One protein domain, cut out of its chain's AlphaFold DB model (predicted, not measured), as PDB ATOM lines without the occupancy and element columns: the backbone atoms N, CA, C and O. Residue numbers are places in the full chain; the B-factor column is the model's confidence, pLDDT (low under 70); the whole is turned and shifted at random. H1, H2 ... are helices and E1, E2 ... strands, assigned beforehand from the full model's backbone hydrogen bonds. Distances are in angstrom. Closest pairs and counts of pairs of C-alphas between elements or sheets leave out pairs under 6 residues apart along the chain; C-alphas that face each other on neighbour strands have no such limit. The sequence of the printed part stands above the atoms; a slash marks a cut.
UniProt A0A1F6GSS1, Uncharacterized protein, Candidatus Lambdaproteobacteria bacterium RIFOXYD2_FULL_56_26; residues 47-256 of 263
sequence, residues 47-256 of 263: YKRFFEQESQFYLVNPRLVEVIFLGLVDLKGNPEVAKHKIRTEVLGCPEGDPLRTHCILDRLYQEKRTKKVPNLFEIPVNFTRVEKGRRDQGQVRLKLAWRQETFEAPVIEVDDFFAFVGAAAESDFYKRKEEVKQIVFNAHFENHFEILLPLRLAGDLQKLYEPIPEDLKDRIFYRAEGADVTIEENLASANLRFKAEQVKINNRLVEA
ATOM      1  N   TYR A  47      67.196 117.861  29.982       44.72
ATOM      2  CA  TYR A  47      66.033 118.011  30.852       44.72
ATOM      3  C   TYR A  47      64.893 117.060  30.472       44.72
ATOM      4  O   TYR A  47      63.982 116.857  31.268       44.72
ATOM      5  N   LYS A  48      64.967 116.407  29.311       39.78
ATOM      6  CA  LYS A  48      64.103 115.276  28.966       39.78
ATOM      7  C   LYS A  48      64.390 114.117  29.927       39.78
ATOM      8  O   LYS A  48      63.499 113.679  30.655       39.78
ATOM      9  N   ARG A  49      65.676 113.777  30.097       39.44
ATOM     10  CA  ARG A  49      66.138 112.856  31.149       39.44
ATOM     11  C   ARG A  49      65.856 113.325  32.572       39.44
ATOM     12  O   ARG A  49      65.716 112.470  33.440       39.44
ATOM     13  N   PHE A  50      65.759 114.628  32.846       46.78
ATOM     14  CA  PHE A  50      65.383 115.106  34.185       46.78
ATOM     15  C   PHE A  50      63.997 114.583  34.596       46.78
ATOM     16  O   PHE A  50      63.853 114.069  35.696       46.78
ATOM     17  N   PHE A  51      63.000 114.598  33.705       53.06
ATOM     18  CA  PHE A  51      61.681 114.027  34.015       53.06
ATOM     19  C   PHE A  51      61.651 112.490  33.903       53.06
ATOM     20  O   PHE A  51      60.998 111.844  34.718       53.06
ATOM     21  N   GLU A  52      62.379 111.892  32.954       43.41
ATOM     22  CA  GLU A  52      62.417 110.427  32.766       43.41
ATOM     23  C   GLU A  52      63.171 109.679  33.885       43.41
ATOM     24  O   GLU A  52      62.805 108.560  34.241       43.41
ATOM     25  N   GLN A  53      64.240 110.265  34.438       45.69
ATOM     26  CA  GLN A  53      65.068 109.629  35.475       45.69
ATOM     27  C   GLN A  53      64.608 109.989  36.892       45.69
ATOM     28  O   GLN A  53      64.801 109.200  37.825       45.69
ATOM     29  N   GLU A  54      63.971 111.149  37.085       50.19
ATOM     30  CA  GLU A  54      63.506 111.563  38.403       50.19
ATOM     31  C   GLU A  54      62.082 111.083  38.713       50.19
ATOM     32  O   GLU A  54      61.116 111.846  38.736       50.19
ATOM     33  N   SER A  55      62.014 109.871  39.271       50.84
ATOM     34  CA  SER A  55      61.025 109.566  40.325       50.84
ATOM     35  C   SER A  55      61.012 110.624  41.451       50.84
ATOM     36  O   SER A  55      60.034 110.740  42.194       50.84
ATOM     37  N   GLN A  56      62.070 111.443  41.553       58.53
ATOM     38  CA  GLN A  56      62.130 112.610  42.421       58.53
ATOM     39  C   GLN A  56      61.231 113.780  41.967       58.53
ATOM     40  O   GLN A  56      60.837 114.561  42.825       58.53
ATOM     41  N   PHE A  57      60.816 113.914  40.700       72.25
ATOM     42  CA  PHE A  57      59.980 115.052  40.284       72.25
ATOM     43  C   PHE A  57      58.597 115.018  40.956       72.25
ATOM     44  O   PHE A  57      58.185 115.977  41.620       72.25
ATOM     45  N   TYR A  58      57.915 113.868  40.892       78.75
ATOM     46  CA  TYR A  58      56.684 113.635  41.656       78.75
ATOM     47  C   TYR A  58      56.934 113.596  43.174       78.75
ATOM     48  O   TYR A  58      56.024 113.878  43.947       78.75
ATOM     49  N   LEU A  59      58.157 113.318  43.637       78.56
ATOM     50  CA  LEU A  59      58.522 113.384  45.059       78.56
ATOM     51  C   LEU A  59      58.655 114.834  45.565       78.56
ATOM     52  O   LEU A  59      58.225 115.152  46.677       78.56
ATOM     53  N   VAL A  60      59.211 115.731  44.746       76.19
ATOM     54  CA  VAL A  60      59.278 117.178  44.999       76.19
ATOM     55  C   VAL A  60      57.873 117.782  44.919       76.19
ATOM     56  O   VAL A  60      57.535 118.619  45.757       76.19
ATOM     57  N   ASN A  61      57.011 117.316  44.007       80.25
ATOM     58  CA  ASN A  61      55.666 117.866  43.803       80.25
ATOM     59  C   ASN A  61      54.537 116.798  43.748       80.25
ATOM     60  O   ASN A  61      53.882 116.673  42.713       80.25
ATOM     61  N   PRO A  62      54.212 116.075  44.848       85.81
ATOM     62  CA  PRO A  62      53.259 114.949  44.798       85.81
ATOM     63  C   PRO A  62      51.854 115.321  44.311       85.81
ATOM     64  O   PRO A  62      51.212 114.546  43.609       85.81
ATOM     65  N   ARG A  63      51.405 116.551  44.599       86.44
ATOM     66  CA  ARG A  63      50.112 117.093  44.143       86.44
ATOM     67  C   ARG A  63      49.949 117.082  42.613       86.44
ATOM     68  O   ARG A  63      48.821 117.078  42.136       86.44
ATOM     69  N   LEU A  64      51.035 117.051  41.837       85.94
ATOM     70  CA  LEU A  64      50.933 116.960  40.377       85.94
ATOM     71  C   LEU A  64      50.275 115.652  39.927       85.94
ATOM     72  O   LEU A  64      49.539 115.676  38.951       85.94
ATOM     73  N   VAL A  65      50.445 114.548  40.665       89.50
ATOM     74  CA  VAL A  65      49.767 113.277  40.357       89.50
ATOM     75  C   VAL A  65      48.242 113.434  40.470       89.50
ATOM     76  O   VAL A  65      47.521 113.002  39.578       89.50
ATOM     77  N   GLU A  66      47.752 114.132  41.503       91.62
ATOM     78  CA  GLU A  66      46.325 114.470  41.683       91.62
ATOM     79  C   GLU A  66      45.805 115.365  40.542       91.62
ATOM     80  O   GLU A  66      44.747 115.095  39.979       91.62
ATOM     81  N   VAL A  67      46.565 116.396  40.159       91.81
ATOM     82  CA  VAL A  67      46.189 117.342  39.089       91.81
ATOM     83  C   VAL A  67      46.145 116.672  37.710       91.81
ATOM     84  O   VAL A  67      45.179 116.861  36.974       91.81
ATOM     85  N   ILE A  68      47.154 115.865  37.370       91.19
ATOM     86  CA  ILE A  68      47.238 115.150  36.087       91.19
ATOM     87  C   ILE A  68      46.130 114.095  35.998       91.19
ATOM     88  O   ILE A  68      45.398 114.058  35.011       91.19
ATOM     89  N   PHE A  69      45.945 113.291  37.051       93.62
ATOM     90  CA  PHE A  69      44.913 112.255  37.074       93.62
ATOM     91  C   PHE A  69      43.503 112.839  36.914       93.62
ATOM     92  O   PHE A  69      42.730 112.345  36.097       93.62
ATOM     93  N   LEU A  70      43.177 113.924  37.628       93.94
ATOM     94  CA  LEU A  70      41.874 114.591  37.515       93.94
ATOM     95  C   LEU A  70      41.645 115.276  36.155       93.94
ATOM     96  O   LEU A  70      40.495 115.516  35.798       93.94
ATOM     97  N   GLY A  71      42.700 115.574  35.389       92.69
ATOM     98  CA  GLY A  71      42.574 116.007  33.994       92.69
ATOM     99  C   GLY A  71      42.212 114.851  33.054       92.69
ATOM    100  O   GLY A  71      41.285 114.966  32.250       92.69
ATOM    101  N   LEU A  72      42.906 113.717  33.189       94.81
ATOM    102  CA  LEU A  72      42.830 112.545  32.298       94.81
ATOM    103  C   LEU A  72      41.549 111.700  32.427       94.81
ATOM    104  O   LEU A  72      41.373 110.728  31.686       94.81
ATOM    105  N   VAL A  73      40.650 112.049  33.347       95.50
ATOM    106  CA  VAL A  73      39.397 111.323  33.584       95.50
ATOM    107  C   VAL A  73      38.169 112.219  33.462       95.50
ATOM    108  O   VAL A  73      38.228 113.429  33.683       95.50
ATOM    109  N   ASP A  74      37.036 111.599  33.150       95.50
ATOM    110  CA  ASP A  74      35.705 112.158  33.360       95.50
ATOM    111  C   ASP A  74      35.148 111.669  34.697       95.50
ATOM    112  O   ASP A  74      35.181 110.476  35.013       95.50
ATOM    113  N   LEU A  75      34.641 112.606  35.501       96.31
ATOM    114  CA  LEU A  75      34.088 112.327  36.826       96.31
ATOM    115  C   LEU A  75      32.652 111.803  36.719       96.31
ATOM    116  O   LEU A  75      31.818 112.379  36.021       96.31
ATOM    117  N   LYS A  76      32.345 110.742  37.467       95.81
ATOM    118  CA  LYS A  76      31.002 110.153  37.549       95.81
ATOM    119  C   LYS A  76      30.236 110.700  38.755       95.81
ATOM    120  O   LYS A  76      30.783 110.849  39.845       95.81
ATOM    121  N   GLY A  77      28.938 110.945  38.583       93.88
ATOM    122  CA  GLY A  77      28.059 111.392  39.668       93.88
ATOM    123  C   GLY A  77      28.353 112.824  40.131       93.88
ATOM    124  O   GLY A  77      28.410 113.744  39.321       93.88
ATOM    125  N   ASN A  78      28.483 113.036  41.445       96.19
ATOM    126  CA  ASN A  78      28.780 114.355  42.009       96.19
ATOM    127  C   ASN A  78      30.297 114.650  41.935       96.19
ATOM    128  O   ASN A  78      31.063 113.896  42.539       96.19
ATOM    129  N   PRO A  79      30.745 115.746  41.287       94.94
ATOM    130  CA  PRO A  79      32.172 116.019  41.091       94.94
ATOM    131  C   PRO A  79      33.006 116.133  42.371       94.94
ATOM    132  O   PRO A  79      34.148 115.686  42.379       94.94
ATOM    133  N   GLU A  80      32.471 116.695  43.459       95.00
ATOM    134  CA  GLU A  80      33.234 116.853  44.708       95.00
ATOM    135  C   GLU A  80      33.354 115.529  45.469       95.00
ATOM    136  O   GLU A  80      34.422 115.212  45.996       95.00
ATOM    137  N   VAL A  81      32.299 114.704  45.449       93.75
ATOM    138  CA  VAL A  81      32.355 113.331  45.978       93.75
ATOM    139  C   VAL A  81      33.333 112.487  45.158       93.75
ATOM    140  O   VAL A  81      34.162 111.792  45.741       93.75
ATOM    141  N   ALA A  82      33.294 112.590  43.826       93.44
ATOM    142  CA  ALA A  82      34.197 111.868  42.934       93.44
ATOM    143  C   ALA A  82      35.668 112.257  43.158       93.44
ATOM    144  O   ALA A  82      36.501 111.376  43.353       93.44
ATOM    145  N   LYS A  83      35.993 113.559  43.227       94.00
ATOM    146  CA  LYS A  83      37.348 114.046  43.562       94.00
ATOM    147  C   LYS A  83      37.830 113.525  44.915       94.00
ATOM    148  O   LYS A  83      38.958 113.046  45.015       94.00
ATOM    149  N   HIS A  84      36.985 113.609  45.946       91.94
ATOM    150  CA  HIS A  84      37.321 113.119  47.284       91.94
ATOM    151  C   HIS A  84      37.627 111.617  47.261       91.94
ATOM    152  O   HIS A  84      38.687 111.209  47.728       91.94
ATOM    153  N   LYS A  85      36.759 110.823  46.626       91.00
ATOM    154  CA  LYS A  85      36.918 109.374  46.474       91.00
ATOM    155  C   LYS A  85      38.150 108.979  45.660       91.00
ATOM    156  O   LYS A  85      38.897 108.107  46.083       91.00
ATOM    157  N   ILE A  86      38.429 109.658  44.548       91.38
ATOM    158  CA  ILE A  86      39.668 109.471  43.774       91.38
ATOM    159  C   ILE A  86      40.893 109.702  44.664       91.38
ATOM    160  O   ILE A  86      41.810 108.882  44.705       91.38
ATOM    161  N   ARG A  87      40.897 110.792  45.434       90.19
ATOM    162  CA  ARG A  87      42.007 111.131  46.324       90.19
ATOM    163  C   ARG A  87      42.222 110.103  47.443       90.19
ATOM    164  O   ARG A  87      43.375 109.848  47.770       90.19
ATOM    165  N   THR A  88      41.163 109.532  48.025       87.25
ATOM    166  CA  THR A  88      41.270 108.600  49.167       87.25
ATOM    167  C   THR A  88      41.373 107.125  48.782       87.25
ATOM    168  O   THR A  88      41.987 106.369  49.517       87.25
ATOM    169  N   GLU A  89      40.770 106.696  47.672       84.62
ATOM    170  CA  GLU A  89      40.618 105.268  47.317       84.62
ATOM    171  C   GLU A  89      41.355 104.864  46.031       84.62
ATOM    172  O   GLU A  89      41.450 103.676  45.736       84.62
ATOM    173  N   VAL A  90      41.879 105.828  45.262       86.94
ATOM    174  CA  VAL A  90      42.583 105.575  43.986       86.94
ATOM    175  C   VAL A  90      44.021 106.088  44.028       86.94
ATOM    176  O   VAL A  90      44.927 105.426  43.534       86.94
ATOM    177  N   LEU A  91      44.238 107.273  44.607       88.25
ATOM    178  CA  LEU A  91      45.553 107.920  44.668       88.25
ATOM    179  C   LEU A  91      46.218 107.837  46.053       88.25
ATOM    180  O   LEU A  91      47.441 107.941  46.148       88.25
ATOM    181  N   GLY A  92      45.432 107.671  47.117       83.81
ATOM    182  CA  GLY A  92      45.875 107.530  48.508       83.81
ATOM    183  C   GLY A  92      45.423 106.204  49.125       83.81
ATOM    184  O   GLY A  92      44.899 105.339  48.426       83.81
ATOM    185  N   CYS A  93      45.645 106.037  50.428       75.50
ATOM    186  CA  CYS A  93      45.106 104.910  51.188       75.50
ATOM    187  C   CYS A  93      43.697 105.229  51.723       75.50
ATOM    188  O   CYS A  93      43.512 106.301  52.312       75.50
ATOM    189  N   PRO A  94      42.735 104.286  51.661       68.31
ATOM    190  CA  PRO A  94      41.521 104.386  52.461       68.31
ATOM    191  C   PRO A  94      41.867 104.313  53.958       68.31
ATOM    192  O   PRO A  94      42.853 103.686  54.364       68.31
ATOM    193  N   GLU A  95      41.062 104.968  54.800       62.78
ATOM    194  CA  GLU A  95      41.344 105.068  56.236       62.78
ATOM    195  C   GLU A  95      41.410 103.684  56.903       62.78
ATOM    196  O   GLU A  95      40.420 102.959  56.983       62.78
ATOM    197  N   GLY A  96      42.594 103.335  57.416       57.69
ATOM    198  CA  GLY A  96      42.844 102.091  58.148       57.69
ATOM    199  C   GLY A  96      43.643 101.020  57.396       57.69
ATOM    200  O   GLY A  96      44.037 100.045  58.035       57.69
ATOM    201  N   ASP A  97      43.941 101.186  56.102       62.09
ATOM    202  CA  ASP A  97      44.743 100.204  55.353       62.09
ATOM    203  C   ASP A  97      46.254 100.293  55.697       62.09
ATOM    204  O   ASP A  97      46.872 101.354  55.535       62.09
ATOM    205  N   PRO A  98      46.900  99.210  56.181       49.09
ATOM    206  CA  PRO A  98      48.343  99.181  56.416       49.09
ATOM    207  C   PRO A  98      49.194  98.980  55.144       49.09
ATOM    208  O   PRO A  98      50.413  99.178  55.207       49.09
ATOM    209  N   LEU A  99      48.616  98.584  54.003       51.59
ATOM    210  CA  LEU A  99      49.324  98.193  52.776       51.59
ATOM    211  C   LEU A  99      49.718  99.398  51.902       51.59
ATOM    212  O   LEU A  99      49.309  99.548  50.751       51.59
ATOM    213  N   ARG A 100      50.622 100.232  52.436       52.94
ATOM    214  CA  ARG A 100      51.154 101.471  51.817       52.94
ATOM    215  C   ARG A 100      51.805 101.318  50.429       52.94
ATOM    216  O   ARG A 100      52.265 102.307  49.865       52.94
ATOM    217  N   THR A 101      51.906 100.109  49.882       49.09
ATOM    218  CA  THR A 101      52.480  99.833  48.556       49.09
ATOM    219  C   THR A 101      51.656 100.430  47.414       49.09
ATOM    220  O   THR A 101      52.248 100.870  46.428       49.09
ATOM    221  N   HIS A 102      50.328 100.496  47.563       60.28
ATOM    222  CA  HIS A 102      49.396 100.913  46.502       60.28
ATOM    223  C   HIS A 102      49.064 102.417  46.511       60.28
ATOM    224  O   HIS A 102      48.663 102.970  45.495       60.28
ATOM    225  N   CYS A 103      49.278 103.099  47.635       79.25
ATOM    226  CA  CYS A 103      48.840 104.477  47.855       79.25
ATOM    227  C   CYS A 103      49.857 105.492  47.298       79.25
ATOM    228  O   CYS A 103      50.710 105.984  48.042       79.25
ATOM    229  N   ILE A 104      49.831 105.782  45.991       86.12
ATOM    230  CA  ILE A 104      50.904 106.541  45.315       86.12
ATOM    231  C   ILE A 104      51.180 107.926  45.933       86.12
ATOM    232  O   ILE A 104      52.342 108.254  46.183       86.12
ATOM    233  N   LEU A 105      50.150 108.719  46.252       88.00
ATOM    234  CA  LEU A 105      50.307 110.039  46.878       88.00
ATOM    235  C   LEU A 105      50.893 109.925  48.283       88.00
ATOM    236  O   LEU A 105      51.854 110.625  48.597       88.00
ATOM    237  N   ASP A 106      50.347 109.047  49.124       85.44
ATOM    238  CA  ASP A 106      50.799 108.898  50.511       85.44
ATOM    239  C   ASP A 106      52.217 108.330  50.585       85.44
ATOM    240  O   ASP A 106      53.014 108.772  51.417       85.44
ATOM    241  N   ARG A 107      52.579 107.430  49.661       86.25
ATOM    242  CA  ARG A 107      53.952 106.947  49.484       86.25
ATOM    243  C   ARG A 107      54.890 108.101  49.138       86.25
ATOM    244  O   ARG A 107      55.889 108.280  49.831       86.25
ATOM    245  N   LEU A 108      54.544 108.933  48.152       87.44
ATOM    246  CA  LEU A 108      55.336 110.111  47.777       87.44
ATOM    247  C   LEU A 108      55.434 111.133  48.927       87.44
ATOM    248  O   LEU A 108      56.532 111.578  49.255       87.44
ATOM    249  N   TYR A 109      54.334 111.473  49.605       87.56
ATOM    250  CA  TYR A 109      54.355 112.388  50.754       87.56
ATOM    251  C   TYR A 109      55.175 111.836  51.932       87.56
ATOM    252  O   TYR A 109      55.926 112.592  52.560       87.56
ATOM    253  N   GLN A 110      55.081 110.534  52.228       86.38
ATOM    254  CA  GLN A 110      55.888 109.895  53.269       86.38
ATOM    255  C   GLN A 110      57.369 109.877  52.880       86.38
ATOM    256  O   GLN A 110      58.203 110.329  53.664       86.38
ATOM    257  N   GLU A 111      57.709 109.396  51.682       85.50
ATOM    258  CA  GLU A 111      59.088 109.354  51.194       85.50
ATOM    259  C   GLU A 111      59.716 110.747  51.197       85.50
ATOM    260  O   GLU A 111      60.833 110.900  51.689       85.50
ATOM    261  N   LYS A 112      58.985 111.776  50.746       83.38
ATOM    262  CA  LYS A 112      59.428 113.174  50.758       83.38
ATOM    263  C   LYS A 112      59.799 113.624  52.169       83.38
ATOM    264  O   LYS A 112      60.863 114.207  52.380       83.38
ATOM    265  N   ARG A 113      58.945 113.308  53.149       85.31
ATOM    266  CA  ARG A 113      59.130 113.651  54.567       85.31
ATOM    267  C   ARG A 113      60.283 112.875  55.213       85.31
ATOM    268  O   ARG A 113      61.030 113.457  55.995       85.31
ATOM    269  N   THR A 114      60.459 111.597  54.871       85.44
ATOM    270  CA  THR A 114      61.545 110.737  55.375       85.44
ATOM    271  C   THR A 114      62.902 111.112  54.776       85.44
ATOM    272  O   THR A 114      63.867 111.281  55.518       85.44
ATOM    273  N   LYS A 115      62.972 111.302  53.453       80.62
ATOM    274  CA  LYS A 115      64.172 111.735  52.712       80.62
ATOM    275  C   LYS A 115      64.490 113.230  52.905       80.62
ATOM    276  O   LYS A 115      65.576 113.664  52.542       80.62
ATOM    277  N   LYS A 116      63.565 114.003  53.493       79.25
ATOM    278  CA  LYS A 116      63.630 115.469  53.686       79.25
ATOM    279  C   LYS A 116      63.811 116.248  52.374       79.25
ATOM    280  O   LYS A 116      64.513 117.256  52.344       79.25
ATOM    281  N   VAL A 117      63.175 115.786  51.295       76.88
ATOM    282  CA  VAL A 117      63.266 116.435  49.977       76.88
ATOM    283  C   VAL A 117      62.580 117.810  50.034       76.88
ATOM    284  O   VAL A 117      61.415 117.883  50.446       76.88
ATOM    285  N   PRO A 118      63.269 118.904  49.659       74.56
ATOM    286  CA  PRO A 118      62.711 120.252  49.725       74.56
ATOM    287  C   PRO A 118      61.575 120.470  48.714       74.56
ATOM    288  O   PRO A 118      61.444 119.763  47.719       74.56
ATOM    289  N   ASN A 119      60.775 121.520  48.931       74.69
ATOM    290  CA  ASN A 119      59.813 122.040  47.944       74.69
ATOM    291  C   ASN A 119      60.506 122.923  46.880       74.69
ATOM    292  O   ASN A 119      59.916 123.891  46.403       74.69
ATOM    293  N   LEU A 120      61.783 122.656  46.602       77.31
ATOM    294  CA  LEU A 120      62.647 123.439  45.730       77.31
ATOM    295  C   LEU A 120      63.487 122.484  44.889       77.31
ATOM    296  O   LEU A 120      63.994 121.495  45.415       77.31
ATOM    297  N   PHE A 121      63.670 122.810  43.620       76.12
ATOM    298  CA  PHE A 121      64.604 122.132  42.726       76.12
ATOM    299  C   PHE A 121      65.641 123.152  42.242       76.12
ATOM    300  O   PHE A 121      65.339 124.342  42.116       76.12
ATOM    301  N   GLU A 122      66.881 122.700  42.053       78.38
ATOM    302  CA  GLU A 122      68.003 123.563  41.679       78.38
ATOM    303  C   GLU A 122      68.322 123.454  40.188       78.38
ATOM    304  O   GLU A 122      68.476 122.361  39.653       78.38
ATOM    305  N   ILE A 123      68.457 124.607  39.537       78.88
ATOM    306  CA  ILE A 123      68.887 124.734  38.145       78.88
ATOM    307  C   ILE A 123      70.205 125.522  38.134       78.88
ATOM    308  O   ILE A 123      70.260 126.619  38.707       78.88
ATOM    309  N   PRO A 124      71.290 124.988  37.539       78.12
ATOM    310  CA  PRO A 124      72.516 125.747  37.331       78.12
ATOM    311  C   PRO A 124      72.286 126.793  36.234       78.12
ATOM    312  O   PRO A 124      71.725 126.470  35.194       78.12
ATOM    313  N   VAL A 125      72.732 128.033  36.435       78.25
ATOM    314  CA  VAL A 125      72.558 129.109  35.444       78.25
ATOM    315  C   VAL A 125      73.839 129.897  35.221       78.25
ATOM    316  O   VAL A 125      74.649 130.067  36.129       78.25
ATOM    317  N   ASN A 126      73.950 130.465  34.021       77.19
ATOM    318  CA  ASN A 126      74.905 131.522  33.716       77.19
ATOM    319  C   ASN A 126      74.132 132.849  33.638       77.19
ATOM    320  O   ASN A 126      73.276 133.022  32.761       77.19
ATOM    321  N   PHE A 127      74.406 133.785  34.550       78.38
ATOM    322  CA  PHE A 127      73.786 135.111  34.511       78.38
ATOM    323  C   PHE A 127      74.278 135.899  33.291       78.38
ATOM    324  O   PHE A 127      75.476 136.048  33.066       78.38
ATOM    325  N   THR A 128      73.340 136.415  32.499       76.81
ATOM    326  CA  THR A 128      73.606 137.215  31.296       76.81
ATOM    327  C   THR A 128      73.601 138.711  31.582       76.81
ATOM    328  O   THR A 128      74.152 139.483  30.797       76.81
ATOM    329  N   ARG A 129      72.968 139.145  32.683       78.94
ATOM    330  CA  ARG A 129      72.925 140.552  33.093       78.94
ATOM    331  C   ARG A 129      72.656 140.698  34.590       78.94
ATOM    332  O   ARG A 129      71.777 140.034  35.141       78.94
ATOM    333  N   VAL A 130      73.371 141.629  35.217       83.19
ATOM    334  CA  VAL A 130      73.194 142.024  36.619       83.19
ATOM    335  C   VAL A 130      72.981 143.532  36.677       83.19
ATOM    336  O   VAL A 130      73.863 144.309  36.319       83.19
ATOM    337  N   GLU A 131      71.788 143.957  37.089       85.75
ATOM    338  CA  GLU A 131      71.372 145.361  37.052       85.75
ATOM    339  C   GLU A 131      71.142 145.935  38.444       85.75
ATOM    340  O   GLU A 131      70.409 145.378  39.263       85.75
ATOM    341  N   LYS A 132      71.707 147.116  38.688       84.50
ATOM    342  CA  LYS A 132      71.491 147.874  39.915       84.50
ATOM    343  C   LYS A 132      70.293 148.811  39.758       84.50
ATOM    344  O   LYS A 132      70.401 149.887  39.176       84.50
ATOM    345  N   GLY A 133      69.152 148.374  40.278       80.12
ATOM    346  CA  GLY A 133      67.902 149.121  40.308       80.12
ATOM    347  C   GLY A 133      67.863 150.217  41.378       80.12
ATOM    348  O   GLY A 133      68.880 150.660  41.918       80.12
ATOM    349  N   ARG A 134      66.646 150.684  41.680       78.94
ATOM    350  CA  ARG A 134      66.420 151.794  42.618       78.94
ATOM    351  C   ARG A 134      66.854 151.439  44.048       78.94
ATOM    352  O   ARG A 134      66.826 150.282  44.471       78.94
ATOM    353  N   ARG A 135      67.235 152.478  44.797       79.81
ATOM    354  CA  ARG A 135      67.467 152.414  46.244       79.81
ATOM    355  C   ARG A 135      66.133 152.579  46.972       79.81
ATOM    356  O   ARG A 135      65.412 153.526  46.673       79.81
ATOM    357  N   ASP A 136      65.848 151.703  47.924       75.62
ATOM    358  CA  ASP A 136      64.636 151.724  48.746       75.62
ATOM    359  C   ASP A 136      64.989 151.375  50.200       75.62
ATOM    360  O   ASP A 136      65.828 150.508  50.440       75.62
ATOM    361  N   GLN A 137      64.442 152.120  51.165       81.19
ATOM    362  CA  GLN A 137      64.730 152.016  52.612       81.19
ATOM    363  C   GLN A 137      66.228 151.832  52.968       81.19
ATOM    364  O   GLN A 137      66.606 151.146  53.914       81.19
ATOM    365  N   GLY A 138      67.122 152.446  52.183       77.94
ATOM    366  CA  GLY A 138      68.578 152.339  52.335       77.94
ATOM    367  C   GLY A 138      69.227 151.131  51.641       77.94
ATOM    368  O   GLY A 138      70.414 151.230  51.298       77.94
ATOM    369  N   GLN A 139      68.464 150.068  51.376       82.69
ATOM    370  CA  GLN A 139      68.815 148.917  50.537       82.69
ATOM    371  C   GLN A 139      68.729 149.267  49.041       82.69
ATOM    372  O   GLN A 139      68.291 150.349  48.654       82.69
ATOM    373  N   VAL A 140      69.198 148.370  48.180       86.44
ATOM    374  CA  VAL A 140      69.223 148.497  46.721       86.44
ATOM    375  C   VAL A 140      68.651 147.228  46.114       86.44
ATOM    376  O   VAL A 140      69.039 146.125  46.497       86.44
ATOM    377  N   ARG A 141      67.752 147.402  45.146       87.31
ATOM    378  CA  ARG A 141      67.208 146.325  44.322       87.31
ATOM    379  C   ARG A 141      68.248 145.917  43.278       87.31
ATOM    380  O   ARG A 141      68.629 146.746  42.456       87.31
ATOM    381  N   LEU A 142      68.726 144.678  43.317       86.88
ATOM    382  CA  LEU A 142      69.570 144.091  42.277       86.88
ATOM    383  C   LEU A 142      68.699 143.136  41.453       86.88
ATOM    384  O   LEU A 142      68.074 142.245  42.021       86.88
ATOM    385  N   LYS A 143      68.637 143.331  40.137       89.38
ATOM    386  CA  LYS A 143      67.949 142.429  39.208       89.38
ATOM    387  C   LYS A 143      68.977 141.505  38.568       89.38
ATOM    388  O   LYS A 143      69.966 141.974  38.007       89.38
ATOM    389  N   LEU A 144      68.740 140.204  38.672       86.56
ATOM    390  CA  LEU A 144      69.578 139.149  38.112       86.56
ATOM    391  C   LEU A 144      68.808 138.501  36.964       86.56
ATOM    392  O   LEU A 144      67.652 138.130  37.153       86.56
ATOM    393  N   ALA A 145      69.420 138.391  35.785       86.75
ATOM    394  CA  ALA A 145      68.811 137.797  34.597       86.75
ATOM    395  C   ALA A 145      69.763 136.800  33.924       86.75
ATOM    396  O   ALA A 145      70.982 136.989  33.931       86.75
ATOM    397  N   TRP A 146      69.203 135.740  33.346       83.44
ATOM    398  CA  TRP A 146      69.919 134.659  32.664       83.44
ATOM    399  C   TRP A 146      69.315 134.414  31.279       83.44
ATOM    400  O   TRP A 146      68.263 134.948  30.921       83.44
ATOM    401  N   ARG A 147      69.996 133.606  30.461       77.06
ATOM    402  CA  ARG A 147      69.393 133.083  29.234       77.06
ATOM    403  C   ARG A 147      68.320 132.073  29.636       77.06
ATOM    404  O   ARG A 147      68.633 131.107  30.320       77.06
ATOM    405  N   GLN A 148      67.083 132.283  29.194       68.31
ATOM    406  CA  GLN A 148      66.023 131.288  29.347       68.31
ATOM    407  C   GLN A 148      66.437 130.008  28.606       68.31
ATOM    408  O   GLN A 148      66.763 130.061  27.416       68.31
ATOM    409  N   GLU A 149      66.482 128.885  29.318       62.41
ATOM    410  CA  GLU A 149      66.841 127.596  28.731       62.41
ATOM    411  C   GLU A 149      65.668 127.066  27.900       62.41
ATOM    412  O   GLU A 149      64.509 127.121  28.317       62.41
ATOM    413  N   THR A 150      65.956 126.590  26.689       57.16
ATOM    414  CA  THR A 150      64.954 126.014  25.787       57.16
ATOM    415  C   THR A 150      64.704 124.565  26.179       57.16
ATOM    416  O   THR A 150      65.496 123.685  25.852       57.16
ATOM    417  N   PHE A 151      63.614 124.340  26.900       64.81
ATOM    418  CA  PHE A 151      63.195 123.032  27.383       64.81
ATOM    419  C   PHE A 151      62.513 122.216  26.272       64.81
ATOM    420  O   PHE A 151      61.510 122.656  25.711       64.81
ATOM    421  N   GLU A 152      63.032 121.020  25.970       64.56
ATOM    422  CA  GLU A 152      62.251 120.006  25.252       64.56
ATOM    423  C   GLU A 152      61.194 119.440  26.200       64.56
ATOM    424  O   GLU A 152      61.526 118.777  27.181       64.56
ATOM    425  N   ALA A 153      59.924 119.699  25.893       71.56
ATOM    426  CA  ALA A 153      58.794 119.207  26.662       71.56
ATOM    427  C   ALA A 153      58.730 117.660  26.591       71.56
ATOM    428  O   ALA A 153      58.545 117.113  25.498       71.56
ATOM    429  N   PRO A 154      58.908 116.928  27.710       75.25
ATOM    430  CA  PRO A 154      58.902 115.473  27.709       75.25
ATOM    431  C   PRO A 154      57.483 114.951  27.482       75.25
ATOM    432  O   PRO A 154      56.506 115.537  27.958       75.25
ATOM    433  N   VAL A 155      57.403 113.826  26.772       83.56
ATOM    434  CA  VAL A 155      56.164 113.120  26.439       83.56
ATOM    435  C   VAL A 155      56.102 111.844  27.274       83.56
ATOM    436  O   VAL A 155      57.069 111.086  27.296       83.56
ATOM    437  N   ILE A 156      54.982 111.603  27.951       85.75
ATOM    438  CA  ILE A 156      54.703 110.365  28.691       85.75
ATOM    439  C   ILE A 156      53.392 109.782  28.158       85.75
ATOM    440  O   ILE A 156      52.410 110.511  28.019       85.75
ATOM    441  N   GLU A 157      53.349 108.482  27.869       89.94
ATOM    442  CA  GLU A 157      52.099 107.817  27.491       89.94
ATOM    443  C   GLU A 157      51.155 107.726  28.705       89.94
ATOM    444  O   GLU A 157      51.561 107.448  29.835       89.94
ATOM    445  N   VAL A 158      49.858 107.939  28.488       91.38
ATOM    446  CA  VAL A 158      48.840 107.890  29.550       91.38
ATOM    447  C   VAL A 158      48.743 106.484  30.157       91.38
ATOM    448  O   VAL A 158      48.460 106.357  31.347       91.38
ATOM    449  N   ASP A 159      49.037 105.437  29.382       90.00
ATOM    450  CA  ASP A 159      49.131 104.059  29.879       90.00
ATOM    451  C   ASP A 159      50.226 103.920  30.952       90.00
ATOM    452  O   ASP A 159      49.958 103.385  32.032       90.00
ATOM    453  N   ASP A 160      51.416 104.483  30.712       88.12
ATOM    454  CA  ASP A 160      52.531 104.470  31.668       88.12
ATOM    455  C   ASP A 160      52.211 105.290  32.925       88.12
ATOM    456  O   ASP A 160      52.536 104.877  34.042       88.12
ATOM    457  N   PHE A 161      51.514 106.424  32.783       88.94
ATOM    458  CA  PHE A 161      51.066 107.217  33.932       88.94
ATOM    459  C   PHE A 161      50.035 106.464  34.791       88.94
ATOM    460  O   PHE A 161      50.156 106.442  36.019       88.94
ATOM    461  N   PHE A 162      49.047 105.803  34.178       89.56
ATOM    462  CA  PHE A 162      48.077 104.979  34.911       89.56
ATOM    463  C   PHE A 162      48.751 103.773  35.585       89.56
ATOM    464  O   PHE A 162      48.436 103.473  36.739       89.56
ATOM    465  N   ALA A 163      49.731 103.142  34.928       86.38
ATOM    466  CA  ALA A 163      50.535 102.065  35.508       86.38
ATOM    467  C   ALA A 163      51.410 102.538  36.688       86.38
ATOM    468  O   ALA A 163      51.498 101.842  37.699       86.38
ATOM    469  N   PHE A 164      52.004 103.734  36.604       85.12
ATOM    470  CA  PHE A 164      52.754 104.370  37.698       85.12
ATOM    471  C   PHE A 164      51.874 104.685  38.919       85.12
ATOM    472  O   PHE A 164      52.304 104.491  40.061       85.12
ATOM    473  N   VAL A 165      50.644 105.154  38.684       86.44
ATOM    474  CA  VAL A 165      49.636 105.386  39.731       86.44
ATOM    475  C   VAL A 165      49.124 104.066  40.321       86.44
ATOM    476  O   VAL A 165      48.832 104.012  41.513       86.44
ATOM    477  N   GLY A 166      49.029 103.008  39.511       85.69
ATOM    478  CA  GLY A 166      48.360 101.753  39.866       85.69
ATOM    479  C   GLY A 166      46.837 101.797  39.681       85.69
ATOM    480  O   GLY A 166      46.127 100.983  40.269       85.69
ATOM    481  N   ALA A 167      46.326 102.746  38.889       88.06
ATOM    482  CA  ALA A 167      44.895 102.946  38.672       88.06
ATOM    483  C   ALA A 167      44.346 102.098  37.513       88.06
ATOM    484  O   ALA A 167      45.003 101.893  36.493       88.06
ATOM    485  N   ALA A 168      43.090 101.670  37.645       89.38
ATOM    486  CA  ALA A 168      42.321 101.101  36.542       89.38
ATOM    487  C   ALA A 168      41.917 102.184  35.522       89.38
ATOM    488  O   ALA A 168      41.906 103.375  35.824       89.38
ATOM    489  N   ALA A 169      41.515 101.777  34.315       90.44
ATOM    490  CA  ALA A 169      40.955 102.704  33.326       90.44
ATOM    491  C   ALA A 169      39.554 103.233  33.712       90.44
ATOM    492  O   ALA A 169      39.098 104.241  33.175       90.44
ATOM    493  N   GLU A 170      38.855 102.574  34.640       93.00
ATOM    494  CA  GLU A 170      37.495 102.921  35.052       93.00
ATOM    495  C   GLU A 170      37.229 102.500  36.507       93.00
ATOM    496  O   GLU A 170      37.786 101.515  36.993       93.00
ATOM    497  N   SER A 171      36.365 103.244  37.201       92.19
ATOM    498  CA  SER A 171      35.809 102.896  38.518       92.19
ATOM    499  C   SER A 171      34.371 103.417  38.651       92.19
ATOM    500  O   SER A 171      33.830 104.002  37.711       92.19
ATOM    501  N   ASP A 172      33.755 103.293  39.827       93.00
ATOM    502  CA  ASP A 172      32.458 103.922  40.122       93.00
ATOM    503  C   ASP A 172      32.507 105.464  40.095       93.00
ATOM    504  O   ASP A 172      31.489 106.113  39.851       93.00
ATOM    505  N   PHE A 173      33.687 106.065  40.303       94.12
ATOM    506  CA  PHE A 173      33.862 107.516  40.468       94.12
ATOM    507  C   PHE A 173      34.424 108.225  39.232       94.12
ATOM    508  O   PHE A 173      34.321 109.448  39.129       94.12
ATOM    509  N   TYR A 174      35.015 107.485  38.291       96.00
ATOM    510  CA  TYR A 174      35.597 108.049  37.075       96.00
ATOM    511  C   TYR A 174      35.606 107.064  35.904       96.00
ATOM    512  O   TYR A 174      35.534 105.849  36.095       96.00
ATOM    513  N   LYS A 175      35.770 107.595  34.693       96.50
ATOM    514  CA  LYS A 175      36.253 106.849  33.525       96.50
ATOM    515  C   LYS A 175      37.427 107.608  32.902       96.50
ATOM    516  O   LYS A 175      37.380 108.831  32.827       96.50
ATOM    517  N   ARG A 176      38.482 106.916  32.478       94.94
ATOM    518  CA  ARG A 176      39.569 107.510  31.688       94.94
ATOM    519  C   ARG A 176      39.057 107.970  30.318       94.94
ATOM    520  O   ARG A 176      38.249 107.285  29.695       94.94
ATOM    521  N   LYS A 177      39.600 109.090  29.844       94.56
ATOM    522  CA  LYS A 177      39.438 109.584  28.473       94.56
ATOM    523  C   LYS A 177      40.218 108.693  27.506       94.56
ATOM    524  O   LYS A 177      41.440 108.585  27.608       94.56
ATOM    525  N   GLU A 178      39.507 107.997  26.625       91.06
ATOM    526  CA  GLU A 178      40.079 107.017  25.682       91.06
ATOM    527  C   GLU A 178      40.773 107.693  24.492       91.06
ATOM    528  O   GLU A 178      41.676 107.127  23.876       91.06
ATOM    529  N   GLU A 179      40.358 108.916  24.173       92.81
ATOM    530  CA  GLU A 179      40.931 109.742  23.123       92.81
ATOM    531  C   GLU A 179      42.319 110.281  23.492       92.81
ATOM    532  O   GLU A 179      43.148 110.456  22.598       92.81
ATOM    533  N   VAL A 180      42.595 110.499  24.786       94.50
ATOM    534  CA  VAL A 180      43.867 111.051  25.277       94.50
ATOM    535  C   VAL A 180      44.896 109.937  25.475       94.50
ATOM    536  O   VAL A 180      44.707 109.007  26.264       94.50
ATOM    537  N   LYS A 181      46.009 110.054  24.751       94.00
ATOM    538  CA  LYS A 181      47.070 109.041  24.681       94.00
ATOM    539  C   LYS A 181      48.369 109.511  25.303       94.00
ATOM    540  O   LYS A 181      49.028 108.714  25.955       94.00
ATOM    541  N   GLN A 182      48.694 110.794  25.165       93.19
ATOM    542  CA  GLN A 182      49.958 111.359  25.629       93.19
ATOM    543  C   GLN A 182      49.755 112.478  26.653       93.19
ATOM    544  O   GLN A 182      48.710 113.131  26.706       93.19
ATOM    545  N   ILE A 183      50.791 112.697  27.459       89.88
ATOM    546  CA  ILE A 183      50.939 113.784  28.423       89.88
ATOM    547  C   ILE A 183      52.226 114.526  28.064       89.88
ATOM    548  O   ILE A 183      53.296 113.921  28.054       89.88
ATOM    549  N   VAL A 184      52.140 115.827  27.796       88.81
ATOM    550  CA  VAL A 184      53.298 116.700  27.561       88.81
ATOM    551  C   VAL A 184      53.431 117.678  28.717       88.81
ATOM    552  O   VAL A 184      52.463 118.328  29.104       88.81
ATOM    553  N   PHE A 185      54.637 117.809  29.264       84.25
ATOM    554  CA  PHE A 185      54.915 118.763  30.338       84.25
ATOM    555  C   PHE A 185      55.498 120.046  29.763       84.25
ATOM    556  O   PHE A 185      56.580 120.029  29.189       84.25
ATOM    557  N   ASN A 186      54.817 121.173  29.958       84.69
ATOM    558  CA  ASN A 186      55.262 122.482  29.490       84.69
ATOM    559  C   ASN A 186      55.778 123.313  30.671       84.69
ATOM    560  O   ASN A 186      55.009 123.971  31.373       84.69
ATOM    561  N   ALA A 187      57.089 123.250  30.922       83.00
ATOM    562  CA  ALA A 187      57.739 123.953  32.027       83.00
ATOM    563  C   ALA A 187      58.035 125.419  31.682       83.00
ATOM    564  O   ALA A 187      58.873 125.712  30.830       83.00
ATOM    565  N   HIS A 188      57.392 126.350  32.390       84.81
ATOM    566  CA  HIS A 188      57.679 127.777  32.289       84.81
ATOM    567  C   HIS A 188      58.488 128.270  33.495       84.81
ATOM    568  O   HIS A 188      57.940 128.513  34.576       84.81
ATOM    569  N   PHE A 189      59.782 128.493  33.269       84.06
ATOM    570  CA  PHE A 189      60.668 129.224  34.175       84.06
ATOM    571  C   PHE A 189      60.689 130.714  33.824       84.06
ATOM    572  O   PHE A 189      60.722 131.089  32.648       84.06
ATOM    573  N   GLU A 190      60.725 131.564  34.847       83.69
ATOM    574  CA  GLU A 190      61.109 132.971  34.700       83.69
ATOM    575  C   GLU A 190      62.549 133.094  34.148       83.69
ATOM    576  O   GLU A 190      63.324 132.139  34.167       83.69
ATOM    577  N   ASN A 191      62.924 134.272  33.636       82.69
ATOM    578  CA  ASN A 191      64.279 134.549  33.118       82.69
ATOM    579  C   ASN A 191      65.030 135.650  33.890       82.69
ATOM    580  O   ASN A 191      66.147 136.030  33.527       82.69
ATOM    581  N   HIS A 192      64.401 136.183  34.939       86.94
ATOM    582  CA  HIS A 192      64.991 137.119  35.883       86.94
ATOM    583  C   HIS A 192      64.277 137.053  37.240       86.94
ATOM    584  O   HIS A 192      63.098 136.717  37.293       86.94
ATOM    585  N   PHE A 193      64.958 137.449  38.314       86.25
ATOM    586  CA  PHE A 193      64.337 137.806  39.597       86.25
ATOM    587  C   PHE A 193      65.052 139.022  40.200       86.25
ATOM    588  O   PHE A 193      66.069 139.495  39.682       86.25
ATOM    589  N   GLU A 194      64.503 139.560  41.285       87.69
ATOM    590  CA  GLU A 194      65.058 140.718  41.988       87.69
ATOM    591  C   GLU A 194      65.364 140.373  43.448       87.69
ATOM    592  O   GLU A 194      64.644 139.603  44.076       87.69
ATOM    593  N   ILE A 195      66.425 140.963  44.000       87.38
ATOM    594  CA  ILE A 195      66.829 140.823  45.406       87.38
ATOM    595  C   ILE A 195      67.064 142.195  46.033       87.38
ATOM    596  O   ILE A 195      67.552 143.115  45.374       87.38
ATOM    597  N   LEU A 196      66.742 142.340  47.317       86.88
ATOM    598  CA  LEU A 196      67.022 143.556  48.080       86.88
ATOM    599  C   LEU A 196      68.289 143.362  48.921       86.88
ATOM    600  O   LEU A 196      68.380 142.450  49.739       86.88
ATOM    601  N   LEU A 197      69.289 144.221  48.708       85.69
ATOM    602  CA  LEU A 197      70.607 144.105  49.335       85.69
ATOM    603  C   LEU A 197      71.125 145.450  49.866       85.69
ATOM    604  O   LEU A 197      70.879 146.494  49.265       85.69
ATOM    605  N   PRO A 198      71.927 145.467  50.946       87.38
ATOM    606  CA  PRO A 198      72.682 146.653  51.345       87.38
ATOM    607  C   PRO A 198      73.537 147.211  50.195       87.38
ATOM    608  O   PRO A 198      74.207 146.454  49.494       87.38
ATOM    609  N   LEU A 199      73.570 148.542  50.047       85.31
ATOM    610  CA  LEU A 199      74.228 149.268  48.941       85.31
ATOM    611  C   LEU A 199      75.653 148.782  48.607       85.31
ATOM    612  O   LEU A 199      76.013 148.730  47.432       85.31
ATOM    613  N   ARG A 200      76.445 148.429  49.628       85.81
ATOM    614  CA  ARG A 200      77.790 147.863  49.462       85.81
ATOM    615  C   ARG A 200      77.740 146.490  48.786       85.81
ATOM    616  O   ARG A 200      78.315 146.339  47.721       85.81
ATOM    617  N   LEU A 201      76.982 145.542  49.342       83.12
ATOM    618  CA  LEU A 201      76.858 144.180  48.804       83.12
ATOM    619  C   LEU A 201      76.275 144.158  47.385       83.12
ATOM    620  O   LEU A 201      76.719 143.366  46.563       83.12
ATOM    621  N   ALA A 202      75.332 145.053  47.073       84.12
ATOM    622  CA  ALA A 202      74.823 145.212  45.710       84.12
ATOM    623  C   ALA A 202      75.909 145.701  44.727       84.12
ATOM    624  O   ALA A 202      75.917 145.289  43.574       84.12
ATOM    625  N   GLY A 203      76.832 146.565  45.169       84.00
ATOM    626  CA  GLY A 203      77.980 147.000  44.365       84.00
ATOM    627  C   GLY A 203      79.084 145.945  44.254       84.00
ATOM    628  O   GLY A 203      79.657 145.784  43.182       84.00
ATOM    629  N   ASP A 204      79.351 145.211  45.336       83.50
ATOM    630  CA  ASP A 204      80.335 144.125  45.365       83.50
ATOM    631  C   ASP A 204      79.894 142.969  44.438       83.50
ATOM    632  O   ASP A 204      80.706 142.455  43.673       83.50
ATOM    633  N   LEU A 205      78.597 142.620  44.428       80.50
ATOM    634  CA  LEU A 205      78.025 141.653  43.479       80.50
ATOM    635  C   LEU A 205      77.944 142.189  42.048       80.50
ATOM    636  O   LEU A 205      78.227 141.438  41.126       80.50
ATOM    637  N   GLN A 206      77.595 143.460  41.825       81.94
ATOM    638  CA  GLN A 206      77.587 144.012  40.462       81.94
ATOM    639  C   GLN A 206      78.968 143.861  39.801       81.94
ATOM    640  O   GLN A 206      79.053 143.365  38.685       81.94
ATOM    641  N   LYS A 207      80.043 144.193  40.528       82.81
ATOM    642  CA  LYS A 207      81.433 144.052  40.062       82.81
ATOM    643  C   LYS A 207      81.871 142.610  39.823       82.81
ATOM    644  O   LYS A 207      82.691 142.369  38.944       82.81
ATOM    645  N   LEU A 208      81.340 141.656  40.592       77.56
ATOM    646  CA  LEU A 208      81.618 140.227  40.415       77.56
ATOM    647  C   LEU A 208      81.181 139.716  39.030       77.56
ATOM    648  O   LEU A 208      81.813 138.802  38.514       77.56
ATOM    649  N   TYR A 209      80.139 140.317  38.446       75.69
ATOM    650  CA  TYR A 209      79.593 139.959  37.132       75.69
ATOM    651  C   TYR A 209      79.850 141.019  36.041       75.69
ATOM    652  O   TYR A 209      79.292 140.914  34.949       75.69
ATOM    653  N   GLU A 210      80.666 142.050  36.304       71.25
ATOM    654  CA  GLU A 210      81.107 142.994  35.261       71.25
ATOM    655  C   GLU A 210      81.961 142.288  34.185       71.25
ATOM    656  O   GLU A 210      81.749 142.549  32.999       71.25
ATOM    657  N   PRO A 211      82.831 141.321  34.538       67.94
ATOM    658  CA  PRO A 211      83.110 140.159  33.705       67.94
ATOM    659  C   PRO A 211      82.143 139.016  34.068       67.94
ATOM    660  O   PRO A 211      82.056 138.632  35.231       67.94
ATOM    661  N   ILE A 212      81.444 138.425  33.092       58.66
ATOM    662  CA  ILE A 212      80.700 137.174  33.329       58.66
ATOM    663  C   ILE A 212      81.737 136.046  33.494       58.66
ATOM    664  O   ILE A 212      82.486 135.808  32.545       58.66
ATOM    665  N   PRO A 213      81.822 135.356  34.647       56.78
ATOM    666  CA  PRO A 213      82.810 134.296  34.842       56.78
ATOM    667  C   PRO A 213      82.388 133.030  34.084       56.78
ATOM    668  O   PRO A 213      81.270 132.547  34.262       56.78
ATOM    669  N   GLU A 214      83.269 132.476  33.249       58.16
ATOM    670  CA  GLU A 214      82.963 131.292  32.422       58.16
ATOM    671  C   GLU A 214      82.845 129.990  33.244       58.16
ATOM    672  O   GLU A 214      82.270 129.001  32.787       58.16
ATOM    673  N   ASP A 215      83.391 129.989  34.461       57.53
ATOM    674  CA  ASP A 215      83.594 128.836  35.337       57.53
ATOM    675  C   ASP A 215      82.695 128.820  36.592       57.53
ATOM    676  O   ASP A 215      82.577 127.782  37.254       57.53
ATOM    677  N   LEU A 216      81.991 129.918  36.903       58.16
ATOM    678  CA  LEU A 216      81.073 129.994  38.046       58.16
ATOM    679  C   LEU A 216      79.637 129.597  37.679       58.16
ATOM    680  O   LEU A 216      78.797 130.424  37.331       58.16
ATOM    681  N   LYS A 217      79.337 128.303  37.846       64.81
ATOM    682  CA  LYS A 217      77.963 127.777  37.829       64.81
ATOM    683  C   LYS A 217      77.220 128.115  39.125       64.81
ATOM    684  O   LYS A 217      77.159 127.298  40.052       64.81
ATOM    685  N   ASP A 218      76.638 129.306  39.167       79.31
ATOM    686  CA  ASP A 218      75.641 129.670  40.172       79.31
ATOM    687  C   ASP A 218      74.370 128.814  40.023       79.31
ATOM    688  O   ASP A 218      74.154 128.142  39.011       79.31
ATOM    689  N   ARG A 219      73.521 128.797  41.058       82.12
ATOM    690  CA  ARG A 219      72.284 127.994  41.072       82.12
ATOM    691  C   ARG A 219      71.083 128.825  41.475       82.12
ATOM    692  O   ARG A 219      71.141 129.491  42.508       82.12
ATOM    693  N   ILE A 220      69.990 128.718  40.726       83.94
ATOM    694  CA  ILE A 220      68.674 129.223  41.132       83.94
ATOM    695  C   ILE A 220      67.855 128.057  41.682       83.94
ATOM    696  O   ILE A 220      67.823 126.973  41.098       83.94
ATOM    697  N   PHE A 221      67.191 128.294  42.806       84.81
ATOM    698  CA  PHE A 221      66.233 127.386  43.418       84.81
ATOM    699  C   PHE A 221      64.833 127.898  43.109       84.81
ATOM    700  O   PHE A 221      64.474 129.016  43.493       84.81
ATOM    701  N   TYR A 222      64.048 127.075  42.425       83.69
ATOM    702  CA  TYR A 222      62.685 127.400  42.020       83.69
ATOM    703  C   TYR A 222      61.669 126.584  42.821       83.69
ATOM    704  O   TYR A 222      61.953 125.459  43.239       83.69
ATOM    705  N   ARG A 223      60.455 127.119  42.974       85.06
ATOM    706  CA  ARG A 223      59.279 126.404  43.494       85.06
ATOM    707  C   ARG A 223      58.226 126.247  42.399       85.06
ATOM    708  O   ARG A 223      58.051 127.139  41.572       85.06
ATOM    709  N   ALA A 224      57.493 125.134  42.425       83.69
ATOM    710  CA  ALA A 224      56.243 124.999  41.681       83.69
ATOM    711  C   ALA A 224      55.181 125.933  42.290       83.69
ATOM    712  O   ALA A 224      54.712 125.697  43.403       83.69
ATOM    713  N   GLU A 225      54.829 126.999  41.573       84.69
ATOM    714  CA  GLU A 225      53.774 127.940  41.976       84.69
ATOM    715  C   GLU A 225      52.389 127.361  41.657       84.69
ATOM    716  O   GLU A 225      51.463 127.442  42.465       84.69
ATOM    717  N   GLY A 226      52.265 126.700  40.505       83.44
ATOM    718  CA  GLY A 226      51.034 126.053  40.075       83.44
ATOM    719  C   GLY A 226      51.244 125.100  38.906       83.44
ATOM    720  O   GLY A 226      52.297 125.086  38.267       83.44
ATOM    721  N   ALA A 227      50.211 124.308  38.642       85.88
ATOM    722  CA  ALA A 227      50.095 123.488  37.451       85.88
ATOM    723  C   ALA A 227      48.638 123.473  36.994       85.88
ATOM    724  O   ALA A 227      47.735 123.329  37.825       85.88
ATOM    725  N   ASP A 228      48.430 123.605  35.692       88.50
ATOM    726  CA  ASP A 228      47.137 123.461  35.033       88.50
ATOM    727  C   ASP A 228      47.241 122.425  33.904       88.50
ATOM    728  O   ASP A 228      48.323 122.183  33.371       88.50
ATOM    729  N   VAL A 229      46.131 121.747  33.602       90.00
ATOM    730  CA  VAL A 229      46.061 120.730  32.544       90.00
ATOM    731  C   VAL A 229      45.051 121.191  31.510       90.00
ATOM    732  O   VAL A 229      43.862 121.303  31.815       90.00
ATOM    733  N   THR A 230      45.518 121.437  30.291       92.00
ATOM    734  CA  THR A 230      44.661 121.574  29.110       92.00
ATOM    735  C   THR A 230      44.642 120.253  28.344       92.00
ATOM    736  O   THR A 230      45.587 119.469  28.417       92.00
ATOM    737  N   ILE A 231      43.544 119.971  27.641       89.69
ATOM    738  CA  ILE A 231      43.424 118.801  26.768       89.69
ATOM    739  C   ILE A 231      43.069 119.300  25.377       89.69
ATOM    740  O   ILE A 231      42.080 120.008  25.194       89.69
ATOM    741  N   GLU A 232      43.903 118.917  24.424       87.88
ATOM    742  CA  GLU A 232      43.749 119.147  22.991       87.88
ATOM    743  C   GLU A 232      43.824 117.774  22.293       87.88
ATOM    744  O   GLU A 232      43.960 116.746  22.960       87.88
ATOM    745  N   GLU A 233      43.641 117.704  20.973       83.19
ATOM    746  CA  GLU A 233      43.433 116.427  20.268       83.19
ATOM    747  C   GLU A 233      44.487 115.360  20.631       83.19
ATOM    748  O   GLU A 233      45.672 115.523  20.366       83.19
ATOM    749  N   ASN A 234      44.029 114.258  21.237       88.94
ATOM    750  CA  ASN A 234      44.810 113.134  21.779       88.94
ATOM    751  C   ASN A 234      45.889 113.429  22.851       88.94
ATOM    752  O   ASN A 234      46.538 112.490  23.324       88.94
ATOM    753  N   LEU A 235      46.015 114.676  23.313       91.56
ATOM    754  CA  LEU A 235      47.118 115.145  24.151       91.56
ATOM    755  C   LEU A 235      46.645 115.939  25.382       91.56
ATOM    756  O   LEU A 235      45.916 116.923  25.269       91.56
ATOM    757  N   ALA A 236      47.146 115.575  26.566       91.88
ATOM    758  CA  ALA A 236      47.082 116.412  27.762       91.88
ATOM    759  C   ALA A 236      48.355 117.265  27.902       91.88
ATOM    760  O   ALA A 236      49.453 116.725  28.034       91.88
ATOM    761  N   SER A 237      48.223 118.591  27.929       90.81
ATOM    762  CA  SER A 237      49.323 119.512  28.238       90.81
ATOM    763  C   SER A 237      49.288 119.897  29.715       90.81
ATOM    764  O   SER A 237      48.385 120.605  30.159       90.81
ATOM    765  N   ALA A 238      50.283 119.448  30.478       88.75
ATOM    766  CA  ALA A 238      50.512 119.851  31.859       88.75
ATOM    767  C   ALA A 238      51.403 121.104  31.893       88.75
ATOM    768  O   ALA A 238      52.632 121.020  31.828       88.75
ATOM    769  N   ASN A 239      50.785 122.279  31.995       87.94
ATOM    770  CA  ASN A 239      51.474 123.565  32.037       87.94
ATOM    771  C   ASN A 239      51.990 123.805  33.465       87.94
ATOM    772  O   ASN A 239      51.205 123.969  34.400       87.94
ATOM    773  N   LEU A 240      53.311 123.802  33.655       86.12
ATOM    774  CA  LEU A 240      53.963 123.916  34.963       86.12
ATOM    775  C   LEU A 240      54.557 125.316  35.144       86.12
ATOM    776  O   LEU A 240      55.411 125.735  34.363       86.12
ATOM    777  N   ARG A 241      54.145 126.035  36.195       86.88
ATOM    778  CA  ARG A 241      54.653 127.381  36.504       86.88
ATOM    779  C   ARG A 241      55.677 127.339  37.625       86.88
ATOM    780  O   ARG A 241      55.385 126.874  38.731       86.88
ATOM    781  N   PHE A 242      56.864 127.859  37.336       84.75
ATOM    782  CA  PHE A 242      58.018 127.782  38.216       84.75
ATOM    783  C   PHE A 242      58.591 129.165  38.519       84.75
ATOM    784  O   PHE A 242      59.038 129.878  37.620       84.75
ATOM    785  N   LYS A 243      58.597 129.511  39.809       86.50
ATOM    786  CA  LYS A 243      58.988 130.823  40.336       86.50
ATOM    787  C   LYS A 243      60.345 130.745  41.024       86.50
ATOM    788  O   LYS A 243      60.585 129.793  41.772       86.50
ATOM    789  N   ALA A 244      61.225 131.714  40.780       86.19
ATOM    790  CA  ALA A 244      62.536 131.765  41.427       86.19
ATOM    791  C   ALA A 244      62.411 132.234  42.892       86.19
ATOM    792  O   ALA A 244      61.876 133.303  43.167       86.19
ATOM    793  N   GLU A 245      62.919 131.443  43.841       85.88
ATOM    794  CA  GLU A 245      62.784 131.701  45.286       85.88
ATOM    795  C   GLU A 245      64.115 132.057  45.954       85.88
ATOM    796  O   GLU A 245      64.159 132.899  46.848       85.88
ATOM    797  N   GLN A 246      65.211 131.411  45.549       86.12
ATOM    798  CA  GLN A 246      66.543 131.649  46.110       86.12
ATOM    799  C   GLN A 246      67.625 131.490  45.038       86.12
ATOM    800  O   GLN A 246      67.429 130.823  44.024       86.12
ATOM    801  N   VAL A 247      68.807 132.040  45.302       83.50
ATOM    802  CA  VAL A 247      70.020 131.834  44.504       83.50
ATOM    803  C   VAL A 247      71.201 131.491  45.403       83.50
ATOM    804  O   VAL A 247      71.349 132.058  46.486       83.50
ATOM    805  N   LYS A 248      72.073 130.589  44.947       83.94
ATOM    806  CA  LYS A 248      73.416 130.388  45.502       83.94
ATOM    807  C   LYS A 248      74.430 131.071  44.588       83.94
ATOM    808  O   LYS A 248      74.686 130.562  43.501       83.94
ATOM    809  N   ILE A 249      75.014 132.169  45.072       78.75
ATOM    810  CA  ILE A 249      76.098 132.922  44.425       78.75
ATOM    811  C   ILE A 249      77.384 132.714  45.219       78.75
ATOM    812  O   ILE A 249      77.423 133.073  46.397       78.75
ATOM    813  N   ASN A 250      78.438 132.152  44.621       70.56
ATOM    814  CA  ASN A 250      79.755 131.988  45.271       70.56
ATOM    815  C   ASN A 250      79.699 131.452  46.723       70.56
ATOM    816  O   ASN A 250      80.398 131.918  47.621       70.56
ATOM    817  N   ASN A 251      78.854 130.438  46.945       69.81
ATOM    818  CA  ASN A 251      78.538 129.800  48.237       69.81
ATOM    819  C   ASN A 251      77.644 130.580  49.216       69.81
ATOM    820  O   ASN A 251      77.278 130.028  50.252       69.81
ATOM    821  N   ARG A 252      77.205 131.794  48.884       75.62
ATOM    822  CA  ARG A 252      76.183 132.530  49.636       75.62
ATOM    823  C   ARG A 252      74.789 132.252  49.074       75.62
ATOM    824  O   ARG A 252      74.556 132.472  47.891       75.62
ATOM    825  N   LEU A 253      73.855 131.850  49.936       81.88
ATOM    826  CA  LEU A 253      72.425 131.875  49.614       81.88
ATOM    827  C   LEU A 253      71.861 133.296  49.775       81.88
ATOM    828  O   LEU A 253      72.208 134.004  50.728       81.88
ATOM    829  N   VAL A 254      71.000 133.704  48.845       83.44
ATOM    830  CA  VAL A 254      70.201 134.936  48.901       83.44
ATOM    831  C   VAL A 254      68.788 134.617  48.422       83.44
ATOM    832  O   VAL A 254      68.618 133.881  47.454       83.44
ATOM    833  N   GLU A 255      67.780 135.151  49.103       84.31
ATOM    834  CA  GLU A 255      66.369 134.925  48.779       84.31
ATOM    835  C   GLU A 255      65.853 135.996  47.813       84.31
ATOM    836  O   GLU A 255      66.309 137.144  47.849       84.31
ATOM    837  N   ALA A 256      64.911 135.621  46.948       78.00
ATOM    838  CA  ALA A 256      64.191 136.549  46.091       78.00
ATOM    839  C   ALA A 256      63.428 137.576  46.944       78.00
ATOM    840  O   ALA A 256      62.859 137.255  47.988       78.00
TER     841      ALA A 256
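Overview. This is residues 47 to 256 of the 263 residues of an uncharacterized protein of Candidatus Lambdaproteobacteria bacterium RIFOXYD2_FULL_56_26 (UniProt A0A1F6GSS1). A long, twisted hairpin, E9 and E10, runs through the middle of an elongated body, with E7 beside E10; at one end the sheet E3 E4 E8, with H7 over one face, is partly face to face with it. Towards the other end H3 covers the hairpin, E1, E6 and H4 make a small head, and H5 packs on H2. The 210 printed residues hold seven named helices and eleven strands, H1 H2 H3 E1 H4 H5 E2 E3 E4 E5 H6 E6 E7 E8 H7 E9 E10 E11, a mixed class. The whole is loose, with a radius of gyration of the C-alphas of 21.1 A and spans of 63 by 39 by 31 A.

Arrangement. H1, residues 47 to 53, only grazes the branched six-stranded sheet, as does H2, residues 55 to 60, which is only just on it with 5 pairs of C-alphas within 10 A. H3, residues 63 to 72, is over E10, residues 235 to 249, at 5 degrees on the local plane and 8.6 A height over the sheet. E1, residues 73 to 75, is antiparallel to E6, residues 174 to 176; N 74 and O 175 are 2.8 A apart. H4, residues 79 to 89, comes closest to E1 at the C-alphas of Ala 82 and Leu 75, 6.1 A. H5, residues 104 to 115, touches H2 with residues 108 to 112 alone; the closest C-alphas, Leu 59 and Leu 108, are 5.3 A apart. E2, residues 121 to 125, is antiparallel to E9, residues 218 to 232; N 123 and O 220 are 2.9 A apart. E3, residues 127 to 136, and E4, residues 139 to 146, form a hairpin, N 131 to O 143 2.8 A; E8, residues 192 to 198, is antiparallel to E4, N 142 to O 195 2.8 A. E5, residues 155 to 157, is antiparallel to E7, residues 182 to 189, N 156 to O 183 2.9 A; E7 is parallel to E10, N 186 to O 238 2.9 A. H6, residues 158 to 165, only grazes the branched sheet. H7, residues 199 to 208, makes two layers, a helix on one face of the sheet E3 E4 E8, over E4 at 9.1 A height. E9, E10 and E11, residues 252 to 255, form a meander, each antiparallel to the one before, N 230 to O 237 3.0 A and N 254 to O 247 2.9 A. The two larger sheets form a sandwich, two sheets face to face, their facing parts 10.0 A centre to centre. Every O i to N i+4 pair is within hydrogen-bond range in H1, H3, H4, H5, H6 and H7, and 1 of 2 in H2.

Along the chain. H1 begins at C-alpha 47 (66.033, 118.011, 30.852). E9 is 37.7 A long and bends by 65 degrees at residue 226; E10 is 39.6 A and bends by 59 degrees at residue 245. E11 ends at C-alpha 255 (66.369, 134.925, 48.779).

Size, cuts and confidence. The C-alphas farthest apart, Asp 172 and Arg 200, are 63.8 A apart. The printed part has no cut; the link H4 to H5, residues 90 to 103, is long. Mean pLDDT of the printed part is 81.2; residues 47 to 56, 94 to 102, 148 to 152, 211 to 217 and 251 are under 70.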